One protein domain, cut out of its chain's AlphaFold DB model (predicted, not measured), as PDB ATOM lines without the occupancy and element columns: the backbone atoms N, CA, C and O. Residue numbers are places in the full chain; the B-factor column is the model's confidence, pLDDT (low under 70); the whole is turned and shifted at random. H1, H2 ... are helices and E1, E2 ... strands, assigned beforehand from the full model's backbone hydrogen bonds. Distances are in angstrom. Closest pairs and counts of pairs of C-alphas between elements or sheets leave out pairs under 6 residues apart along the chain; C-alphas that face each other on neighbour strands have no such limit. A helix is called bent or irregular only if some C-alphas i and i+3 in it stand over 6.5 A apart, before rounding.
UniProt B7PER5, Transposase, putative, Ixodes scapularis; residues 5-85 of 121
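Overview. This is residues 5 to 85 of the 121 residues of the protein "Transposase, putative" of Ixodes scapularis (UniProt B7PER5). One long helix, H1, makes the longest axis; a long loop, residues 12 to 40, folds beside its first part, and residues 61 to 84 of H1 stick out as an arm. Residues 5 to 10, a small turn running into the short strand E1, stick out too. The 81 printed residues, mostly helix by class, hold E1 and then H1; the whole is extended, radius of gyration of the C-alphas 20.7 A, spanning 68 by 29 by 19 A.

Arrangement. Start with H1, residues 41 to 84, and look near residue 51 for a kink of 28 degrees. H1 is neither bent nor irregular, but only just: C-alphas 48 and 51 are 6.4 A apart. In it 37 of 40 O i to N i+4 pairs are within hydrogen-bond range. E1, residues 9 to 11, is apart from H1 and pairs with no named strand; residues 5 to 6 pair antiparallel with its residues 9 to 10.

Along the chain. Find C-alpha 41 at (137.709, 231.169, 148.077); from there H1 runs 64.6 A to C-alpha 84 at (176.167, 241.223, 97.117). E1 begins at C-alpha 9, (125.160, 225.340, 136.276), and runs 6.2 A.

Size, cuts and confidence. The C-alphas farthest apart, Gly 8 and Thr 84, are 69.5 A apart. The printed part has no cut; the link from E1 to H1 is long. The model's pLDDT is under 70 at residues 19 to 25 and 76 to 85.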
ATOM      1  N   THR A   5     127.999 220.300 133.002       89.44
ATOM      2  CA  THR A   5     127.147 220.736 134.111       89.44
ATOM      3  C   THR A   5     127.876 220.539 135.434       89.44
ATOM      4  O   THR A   5     128.238 219.422 135.796       89.44
ATOM      5  N   PHE A   6     128.073 221.624 136.179       86.94
ATOM      6  CA  PHE A   6     128.661 221.612 137.515       86.94
ATOM      7  C   PHE A   6     127.683 222.254 138.500       86.94
ATOM      8  O   PHE A   6     127.307 223.412 138.332       86.94
ATOM      9  N   ASN A   7     127.243 221.503 139.516       88.19
ATOM     10  CA  ASN A   7     126.265 221.952 140.519       88.19
ATOM     11  C   ASN A   7     124.982 222.577 139.923       88.19
ATOM     12  O   ASN A   7     124.482 223.577 140.428       88.19
ATOM     13  N   GLY A   8     124.462 222.017 138.824       90.00
ATOM     14  CA  GLY A   8     123.271 222.536 138.135       90.00
ATOM     15  C   GLY A   8     123.531 223.726 137.202       90.00
ATOM     16  O   GLY A   8     122.652 224.094 136.428       90.00
ATOM     17  N   THR A   9     124.746 224.278 137.199       86.12
ATOM     18  CA  THR A   9     125.160 225.340 136.276       86.12
ATOM     19  C   THR A   9     125.828 224.733 135.055       86.12
ATOM     20  O   THR A   9     126.765 223.943 135.168       86.12
ATOM     21  N   THR A  10     125.366 225.116 133.868       89.19
ATOM     22  CA  THR A  10     125.997 224.695 132.616       89.19
ATOM     23  C   THR A  10     127.178 225.609 132.313       89.19
ATOM     24  O   THR A  10     127.001 226.814 132.148       89.19
ATOM     25  N   VAL A  11     128.383 225.044 132.264       85.19
ATOM     26  CA  VAL A  11     129.631 225.786 132.067       85.19
ATOM     27  C   VAL A  11     130.177 225.481 130.667       85.19
ATOM     28  O   VAL A  11     130.370 224.304 130.330       85.19
ATOM     29  N   PRO A  12     130.413 226.506 129.825       87.00
ATOM     30  CA  PRO A  12     131.046 226.309 128.529       87.00
ATOM     31  C   PRO A  12     132.538 225.979 128.705       87.00
ATOM     32  O   PRO A  12     133.111 226.237 129.765       87.00
ATOM     33  N   PRO A  13     133.207 225.448 127.671       83.50
ATOM     34  CA  PRO A  13     134.658 225.309 127.684       83.50
ATOM     35  C   PRO A  13     135.328 226.661 127.958       83.50
ATOM     36  O   PRO A  13     135.074 227.639 127.254       83.50
ATOM     37  N   LEU A  14     136.183 226.705 128.979       83.81
ATOM     38  CA  LEU A  14     136.910 227.910 129.370       83.81
ATOM     39  C   LEU A  14     138.318 227.864 128.786       83.81
ATOM     40  O   LEU A  14     139.020 226.859 128.893       83.81
ATOM     41  N   ILE A  15     138.730 228.967 128.171       81.44
ATOM     42  CA  ILE A  15     140.057 229.120 127.591       81.44
ATOM     43  C   ILE A  15     140.953 229.775 128.636       81.44
ATOM     44  O   ILE A  15     140.647 230.838 129.187       81.44
ATOM     45  N   LEU A  16     142.078 229.122 128.909       81.44
ATOM     46  CA  LEU A  16     143.102 229.664 129.776       81.44
ATOM     47  C   LEU A  16     144.063 230.518 128.954       81.44
ATOM     48  O   LEU A  16     144.793 229.998 128.112       81.44
ATOM     49  N   CYS A  17     144.073 231.820 129.217       70.25
ATOM     50  CA  CYS A  17     144.955 232.752 128.532       70.25
ATOM     51  C   CYS A  17     145.621 233.739 129.492       70.25
ATOM     52  O   CYS A  17     145.235 233.907 130.655       70.25
ATOM     53  N   ASP A  18     146.651 234.388 128.959       70.69
ATOM     54  CA  ASP A  18     147.295 235.568 129.519       70.69
ATOM     55  C   ASP A  18     146.270 236.715 129.708       70.69
ATOM     56  O   ASP A  18     145.200 236.758 129.114       70.69
ATOM     57  N   GLN A  19     146.565 237.650 130.601       62.66
ATOM     58  CA  GLN A  19     145.837 238.898 130.769       62.66
ATOM     59  C   GLN A  19     145.945 239.830 129.544       62.66
ATOM     60  O   GLN A  19     145.064 240.672 129.378       62.66
ATOM     61  N   ALA A  20     146.971 239.672 128.697       65.06
ATOM     62  CA  ALA A  20     147.186 240.484 127.494       65.06
ATOM     63  C   ALA A  20     146.315 240.100 126.280       65.06
ATOM     64  O   ALA A  20     146.305 240.817 125.282       65.06
ATOM     65  N   SER A  21     145.580 238.988 126.326       62.44
ATOM     66  CA  SER A  21     144.706 238.584 125.221       62.44
ATOM     67  C   SER A  21     143.366 239.323 125.237       62.44
ATOM     68  O   SER A  21     142.808 239.602 126.302       62.44
ATOM     69  N   LEU A  22     142.831 239.592 124.039       61.62
ATOM     70  CA  LEU A  22     141.511 240.191 123.831       61.62
ATOM     71  C   LEU A  22     140.451 239.490 124.691       61.62
ATOM     72  O   LEU A  22     140.311 238.265 124.682       61.62
ATOM     73  N   LEU A  23     139.718 240.302 125.450       57.44
ATOM     74  CA  LEU A  23     138.643 239.886 126.342       57.44
ATOM     75  C   LEU A  23     137.572 239.112 125.563       57.44
ATOM     76  O   LEU A  23     136.765 239.702 124.854       57.44
ATOM     77  N   THR A  24     137.545 237.792 125.724       64.44
ATOM     78  CA  THR A  24     136.451 236.935 125.247       64.44
ATOM     79  C   THR A  24     135.653 236.405 126.433       64.44
ATOM     80  O   THR A  24     136.181 236.245 127.534       64.44
ATOM     81  N   SER A  25     134.365 236.126 126.219       68.75
ATOM     82  CA  SER A  25     133.430 235.663 127.259       68.75
ATOM     83  C   SER A  25     133.826 234.336 127.918       68.75
ATOM     84  O   SER A  25     133.384 234.049 129.025       68.75
ATOM     85  N   ASN A  26     134.684 233.548 127.267       74.38
ATOM     86  CA  ASN A  26     135.112 232.232 127.737       74.38
ATOM     87  C   ASN A  26     136.501 232.246 128.396       74.38
ATOM     88  O   ASN A  26     137.059 231.181 128.650       74.38
ATOM     89  N   MET A  27     137.097 233.418 128.651       78.62
ATOM     90  CA  MET A  27     138.415 233.495 129.286       78.62
ATOM     91  C   MET A  27     138.357 233.422 130.804       78.62
ATOM     92  O   MET A  27     137.663 234.197 131.463       78.62
ATOM     93  N   LEU A  28     139.202 232.560 131.365       84.56
ATOM     94  CA  LEU A  28     139.367 232.454 132.805       84.56
ATOM     95  C   LEU A  28     140.333 233.533 133.318       84.56
ATOM     96  O   LEU A  28     141.538 233.482 133.059       84.56
ATOM     97  N   LYS A  29     139.809 234.515 134.060       83.88
ATOM     98  CA  LYS A  29     140.601 235.599 134.658       83.88
ATOM     99  C   LYS A  29     140.808 235.395 136.157       83.88
ATOM    100  O   LYS A  29     139.888 234.940 136.834       83.88
ATOM    101  N   PRO A  30     141.987 235.755 136.693       87.88
ATOM    102  CA  PRO A  30     142.166 235.811 138.133       87.88
ATOM    103  C   PRO A  30     141.301 236.926 138.728       87.88
ATOM    104  O   PRO A  30     141.129 237.984 138.119       87.88
ATOM    105  N   TYR A  31     140.812 236.713 139.946       88.44
ATOM    106  CA  TYR A  31     140.212 237.780 140.743       88.44
ATOM    107  C   TYR A  31     141.264 238.859 141.034       88.44
ATOM    108  O   TYR A  31     142.432 238.539 141.282       88.44
ATOM    109  N   SER A  32     140.880 240.138 141.021       86.81
ATOM    110  CA  SER A  32     141.802 241.221 141.383       86.81
ATOM    111  C   SER A  32     142.180 241.111 142.859       86.81
ATOM    112  O   SER A  32     141.326 240.925 143.721       86.81
ATOM    113  N   ARG A  33     143.475 241.254 143.169       85.19
ATOM    114  CA  ARG A  33     143.995 241.196 144.550       85.19
ATOM    115  C   ARG A  33     143.425 242.277 145.470       85.19
ATOM    116  O   ARG A  33     143.533 242.142 146.680       85.19
ATOM    117  N   LYS A  34     142.844 243.342 144.910       86.81
ATOM    118  CA  LYS A  34     142.172 244.395 145.682       86.81
ATOM    119  C   LYS A  34     140.767 243.980 146.131       86.81
ATOM    120  O   LYS A  34     140.219 244.599 147.036       86.81
ATOM    121  N   ASP A  35     140.211 242.929 145.529       84.06
ATOM    122  CA  ASP A  35     138.781 242.620 145.591       84.06
ATOM    123  C   ASP A  35     138.476 241.467 146.561       84.06
ATOM    124  O   ASP A  35     137.314 241.121 146.767       84.06
ATOM    125  N   PHE A  36     139.498 240.843 147.163       87.19
ATOM    126  CA  PHE A  36     139.310 239.720 148.079       87.19
ATOM    127  C   PHE A  36     140.266 239.747 149.273       87.19
ATOM    128  O   PHE A  36     141.395 240.229 149.199       87.19
ATOM    129  N   LYS A  37     139.794 239.209 150.403       90.62
ATOM    130  CA  LYS A  37     140.579 239.056 151.635       90.62
ATOM    131  C   LYS A  37     141.450 237.801 151.577       90.62
ATOM    132  O   LYS A  37     141.137 236.856 150.849       90.62
ATOM    133  N   LYS A  38     142.503 237.785 152.393       86.19
ATOM    134  CA  LYS A  38     143.314 236.588 152.632       86.19
ATOM    135  C   LYS A  38     142.431 235.436 153.145       86.19
ATOM    136  O   LYS A  38     141.472 235.685 153.872       86.19
ATOM    137  N   ASP A  39     142.737 234.219 152.715       89.25
ATOM    138  CA  ASP A  39     142.037 232.956 152.972       89.25
ATOM    139  C   ASP A  39     140.613 232.868 152.394       89.25
ATOM    140  O   ASP A  39     139.819 231.997 152.753       89.25
ATOM    141  N   SER A  40     140.281 233.741 151.441       93.25
ATOM    142  CA  SER A  40     139.010 233.677 150.718       93.25
ATOM    143  C   SER A  40     139.009 232.590 149.625       93.25
ATOM    144  O   SER A  40     140.063 232.241 149.076       93.25
ATOM    145  N   PRO A  41     137.830 232.075 149.224       92.00
ATOM    146  CA  PRO A  41     137.709 231.169 148.077       92.00
ATOM    147  C   PRO A  41     138.339 231.723 146.787       92.00
ATOM    148  O   PRO A  41     138.886 230.962 145.990       92.00
ATOM    149  N   GLN A  42     138.309 233.044 146.603       92.00
ATOM    150  CA  GLN A  42     138.908 233.767 145.482       92.00
ATOM    151  C   GLN A  42     140.437 233.661 145.486       92.00
ATOM    152  O   GLN A  42     141.042 233.451 144.433       92.00
ATOM    153  N   GLU A  43     141.069 233.739 146.661       92.44
ATOM    154  CA  GLU A  43     142.505 233.484 146.789       92.44
ATOM    155  C   GLU A  43     142.828 232.031 146.439       92.44
ATOM    156  O   GLU A  43     143.744 231.770 145.658       92.44
ATOM    157  N   GLY A  44     142.040 231.081 146.954       92.62
ATOM    158  CA  GLY A  44     142.185 229.661 146.631       92.62
ATOM    159  C   GLY A  44     142.059 229.381 145.129       92.62
ATOM    160  O   GLY A  44     142.841 228.604 144.573       92.62
ATOM    161  N   PHE A  45     141.118 230.048 144.460       91.12
ATOM    162  CA  PHE A  45     140.959 230.000 143.010       91.12
ATOM    163  C   PHE A  45     142.185 230.569 142.288       91.12
ATOM    164  O   PHE A  45     142.782 229.875 141.465       91.12
ATOM    165  N   ASN A  46     142.626 231.779 142.642       90.88
ATOM    166  CA  ASN A  46     143.807 232.404 142.043       90.88
ATOM    167  C   ASN A  46     145.077 231.568 142.253       90.88
ATOM    168  O   ASN A  46     145.903 231.456 141.341       90.88
ATOM    169  N   ARG A  47     145.219 230.927 143.419       92.38
ATOM    170  CA  ARG A  47     146.338 230.033 143.741       92.38
ATOM    171  C   ARG A  47     146.388 228.819 142.817       92.38
ATOM    172  O   ARG A  47     147.473 228.413 142.423       92.38
ATOM    173  N   LYS A  48     145.233 228.254 142.448       92.56
ATOM    174  CA  LYS A  48     145.141 227.158 141.466       92.56
ATOM    175  C   LYS A  48     145.325 227.647 140.029       92.56
ATOM    176  O   LYS A  48     145.923 226.951 139.216       92.56
ATOM    177  N   LEU A  49     144.826 228.843 139.722       89.94
ATOM    178  CA  LEU A  49     144.882 229.417 138.382       89.94
ATOM    179  C   LEU A  49     146.304 229.832 137.974       89.94
ATOM    180  O   LEU A  49     146.662 229.738 136.801       89.94
ATOM    181  N   SER A  50     147.122 230.277 138.932       89.69
ATOM    182  CA  SER A  50     148.446 230.846 138.649       89.69
ATOM    183  C   SER A  50     149.422 229.837 138.014       89.69
ATOM    184  O   SER A  50     149.964 230.155 136.955       89.69
ATOM    185  N   PRO A  51     149.606 228.606 138.541       90.88
ATOM    186  CA  PRO A  51     150.454 227.599 137.895       90.88
ATOM    187  C   PRO A  51     149.938 227.177 136.518       90.88
ATOM    188  O   PRO A  51     150.721 226.989 135.590       90.88
ATOM    189  N   ALA A  52     148.617 227.061 136.352       89.81
ATOM    190  CA  ALA A  52     148.032 226.696 135.067       89.81
ATOM    191  C   ALA A  52     148.370 227.742 133.988       89.81
ATOM    192  O   ALA A  52     148.710 227.387 132.860       89.81
ATOM    193  N   ARG A  53     148.333 229.035 134.341       88.25
ATOM    194  CA  ARG A  53     148.726 230.121 133.431       88.25
ATOM    195  C   ARG A  53     150.204 230.069 133.061       88.25
ATOM    196  O   ARG A  53     150.515 230.254 131.892       88.25
ATOM    197  N   GLN A  54     151.086 229.761 134.013       89.81
ATOM    198  CA  GLN A  54     152.523 229.624 133.742       89.81
ATOM    199  C   GLN A  54     152.813 228.542 132.693       89.81
ATOM    200  O   GLN A  54     153.677 228.723 131.845       89.81
ATOM    201  N   VAL A  55     152.073 227.425 132.701       90.62
ATOM    202  CA  VAL A  55     152.223 226.375 131.676       90.62
ATOM    203  C   VAL A  55     151.897 226.911 130.280       90.62
ATOM    204  O   VAL A  55     152.636 226.654 129.331       90.62
ATOM    205  N   VAL A  56     150.802 227.667 130.161       86.81
ATOM    206  CA  VAL A  56     150.382 228.285 128.898       86.81
ATOM    207  C   VAL A  56     151.410 229.317 128.440       86.81
ATOM    208  O   VAL A  56     151.856 229.265 127.297       86.81
ATOM    209  N   GLU A  57     151.832 230.207 129.333       87.19
ATOM    210  CA  GLU A  57     152.843 231.232 129.068       87.19
ATOM    211  C   GLU A  57     154.149 230.610 128.572       87.19
ATOM    212  O   GLU A  57     154.587 230.919 127.467       87.19
ATOM    213  N   ASN A  58     154.688 229.621 129.289       89.25
ATOM    214  CA  ASN A  58     155.896 228.900 128.885       89.25
ATOM    215  C   ASN A  58     155.756 228.257 127.494       89.25
ATOM    216  O   ASN A  58     156.707 228.232 126.708       89.25
ATOM    217  N   ALA A  59     154.582 227.716 127.160       89.81
ATOM    218  CA  ALA A  59     154.335 227.159 125.833       89.81
ATOM    219  C   ALA A  59     154.368 228.251 124.748       89.81
ATOM    220  O   ALA A  59     155.056 228.087 123.735       89.81
ATOM    221  N   PHE A  60     153.692 229.379 124.975       86.62
ATOM    222  CA  PHE A  60     153.701 230.520 124.057       86.62
ATOM    223  C   PHE A  60     155.091 231.144 123.914       86.62
ATOM    224  O   PHE A  60     155.500 231.466 122.800       86.62
ATOM    225  N   GLU A  61     155.851 231.264 124.999       87.69
ATOM    226  CA  GLU A  61     157.220 231.775 124.972       87.69
ATOM    227  C   GLU A  61     158.144 230.902 124.121       87.69
ATOM    228  O   GLU A  61     158.934 231.425 123.331       87.69
ATOM    229  N   ARG A  62     158.005 229.572 124.195       93.31
ATOM    230  CA  ARG A  62     158.762 228.645 123.337       93.31
ATOM    231  C   ARG A  62     158.415 228.821 121.864       93.31
ATOM    232  O   ARG A  62     159.309 228.820 121.018       93.31
ATOM    233  N   VAL A  63     157.132 228.980 121.548       91.44
ATOM    234  CA  VAL A  63     156.676 229.241 120.177       91.44
ATOM    235  C   VAL A  63     157.219 230.586 119.685       91.44
ATOM    236  O   VAL A  63     157.844 230.648 118.628       91.44
ATOM    237  N   LYS A  64     157.092 231.644 120.492       90.31
ATOM    238  CA  LYS A  64     157.634 232.984 120.218       90.31
ATOM    239  C   LYS A  64     159.143 232.961 119.975       90.31
ATOM    240  O   LYS A  64     159.618 233.616 119.049       90.31
ATOM    241  N   ALA A  65     159.899 232.203 120.768       92.00
ATOM    242  CA  ALA A  65     161.341 232.057 120.592       92.00
ATOM    243  C   ALA A  65     161.695 231.412 119.242       92.00
ATOM    244  O   ALA A  65     162.603 231.886 118.562       92.00
ATOM    245  N   ARG A  66     160.943 230.386 118.815       93.56
ATOM    246  CA  ARG A  66     161.127 229.748 117.499       93.56
ATOM    247  C   ARG A  66     160.848 230.712 116.350       93.56
ATOM    248  O   ARG A  66     161.676 230.825 115.452       93.56
ATOM    249  N   PHE A  67     159.737 231.447 116.404       92.31
ATOM    250  CA  PHE A  67     159.433 232.463 115.391       92.31
ATOM    251  C   PHE A  67     160.507 233.549 115.336       92.31
ATOM    252  O   PHE A  67     160.970 233.899 114.256       92.31
ATOM    253  N   ARG A  68     160.969 234.033 116.494       91.88
ATOM    254  CA  ARG A  68     162.050 235.025 116.562       91.88
ATOM    255  C   ARG A  68     163.348 234.510 115.943       91.88
ATOM    256  O   ARG A  68     164.036 235.278 115.283       91.88
ATOM    257  N   PHE A  69     163.689 233.242 116.163       87.38
ATOM    258  CA  PHE A  69     164.873 232.634 115.558       87.38
ATOM    259  C   PHE A  69     164.767 232.590 114.029       87.38
ATOM    260  O   PHE A  69     165.706 232.987 113.345       87.38
ATOM    261  N   ILE A  70     163.611 232.178 113.500       86.12
ATOM    262  CA  ILE A  70     163.355 232.156 112.053       86.12
ATOM    263  C   ILE A  70     163.439 233.571 111.467       86.12
ATOM    264  O   ILE A  70     164.150 233.771 110.490       86.12
ATOM    265  N   MET A  71     162.783 234.560 112.084       84.62
ATOM    266  CA  MET A  71     162.816 235.948 111.603       84.62
ATOM    267  C   MET A  71     164.233 236.522 111.581       84.62
ATOM    268  O   MET A  71     164.638 237.070 110.565       84.62
ATOM    269  N   ARG A  72     165.019 236.307 112.644       81.12
ATOM    270  CA  ARG A  72     166.430 236.727 112.678       81.12
ATOM    271  C   ARG A  72     167.248 236.105 111.554       81.12
ATOM    272  O   ARG A  72     168.108 236.767 110.989       81.12
ATOM    273  N   ARG A  73     167.002 234.832 111.237       75.69
ATOM    274  CA  ARG A  73     167.702 234.163 110.140       75.69
ATOM    275  C   ARG A  73     167.339 234.778 108.790       75.69
ATOM    276  O   ARG A  73     168.246 235.032 108.009       75.69
ATOM    277  N   MET A  74     166.055 235.055 108.553       75.88
ATOM    278  CA  MET A  74     165.626 235.740 107.332       75.88
ATOM    279  C   MET A  74     166.278 237.121 107.226       75.88
ATOM    280  O   MET A  74     166.849 237.431 106.194       75.88
ATOM    281  N   GLU A  75     166.262 237.929 108.291       73.19
ATOM    282  CA  GLU A  75     166.911 239.253 108.317       73.19
ATOM    283  C   GLU A  75     168.403 239.183 107.950       73.19
ATOM    284  O   GLU A  75     168.887 240.021 107.193       73.19
ATOM    285  N   CYS A  76     169.133 238.179 108.448       63.59
ATOM    286  CA  CYS A  76     170.543 237.987 108.108       63.59
ATOM    287  C   CYS A  76     170.759 237.536 106.656       63.59
ATOM    288  O   CYS A  76     171.705 238.012 106.039       63.59
ATOM    289  N   GLU A  77     169.912 236.647 106.123       59.88
ATOM    290  CA  GLU A  77     169.974 236.215 104.715       59.88
ATOM    291  C   GLU A  77     169.692 237.396 103.767       59.88
ATOM    292  O   GLU A  77     170.464 237.639 102.842       59.88
ATOM    293  N   TRP A  78     168.680 238.220 104.064       58.44
ATOM    294  CA  TRP A  78     168.419 239.453 103.312       58.44
ATOM    295  C   TRP A  78     169.611 240.418 103.344       58.44
ATOM    296  O   TRP A  78     169.941 240.999 102.317       58.44
ATOM    297  N   LEU A  79     170.274 240.595 104.493       58.22
ATOM    298  CA  LEU A  79     171.433 241.489 104.604       58.22
ATOM    299  C   LEU A  79     172.665 240.969 103.849       58.22
ATOM    300  O   LEU A  79     173.355 241.772 103.227       58.22
ATOM    301  N   SER A  80     172.926 239.657 103.845       58.44
ATOM    302  CA  SER A  80     174.025 239.087 103.048       58.44
ATOM    303  C   SER A  80     173.770 239.182 101.541       58.44
ATOM    304  O   SER A  80     174.697 239.419 100.768       58.44
ATOM    305  N   ASP A  81     172.511 239.056 101.120       53.94
ATOM    306  CA  ASP A  81     172.133 239.207  99.713       53.94
ATOM    307  C   ASP A  81     172.200 240.687  99.275       53.94
ATOM    308  O   ASP A  81     172.642 240.983  98.164       53.94
ATOM    309  N   MET A  82     171.874 241.634 100.171       51.84
ATOM    310  CA  MET A  82     172.018 243.087  99.947       51.84
ATOM    311  C   MET A  82     173.470 243.564  99.835       51.84
ATOM    312  O   MET A  82     173.733 244.513  99.105       51.84
ATOM    313  N   GLU A  83     174.422 242.938 100.534       51.91
ATOM    314  CA  GLU A  83     175.850 243.264 100.371       51.91
ATOM    315  C   GLU A  83     176.405 242.783  99.020       51.91
ATOM    316  O   GLU A  83     177.412 243.303  98.537       51.91
ATOM    317  N   THR A  84     175.741 241.807  98.394       50.50
ATOM    318  CA  THR A  84     176.167 241.223  97.117       50.50
ATOM    319  C   THR A  84     175.525 241.930  95.917       50.50
ATOM    320  O   THR A  84     176.125 241.993  94.843       50.50
ATOM    321  N   GLU A  85     174.346 242.529  96.095       50.03
ATOM    322  CA  GLU A  85     173.678 243.328  95.070       50.03
ATOM    323  C   GLU A  85     173.215 244.679  95.627       50.03
ATOM    324  O   GLU A  85     172.177 244.797  96.273       50.03
TER     325      GLU A  85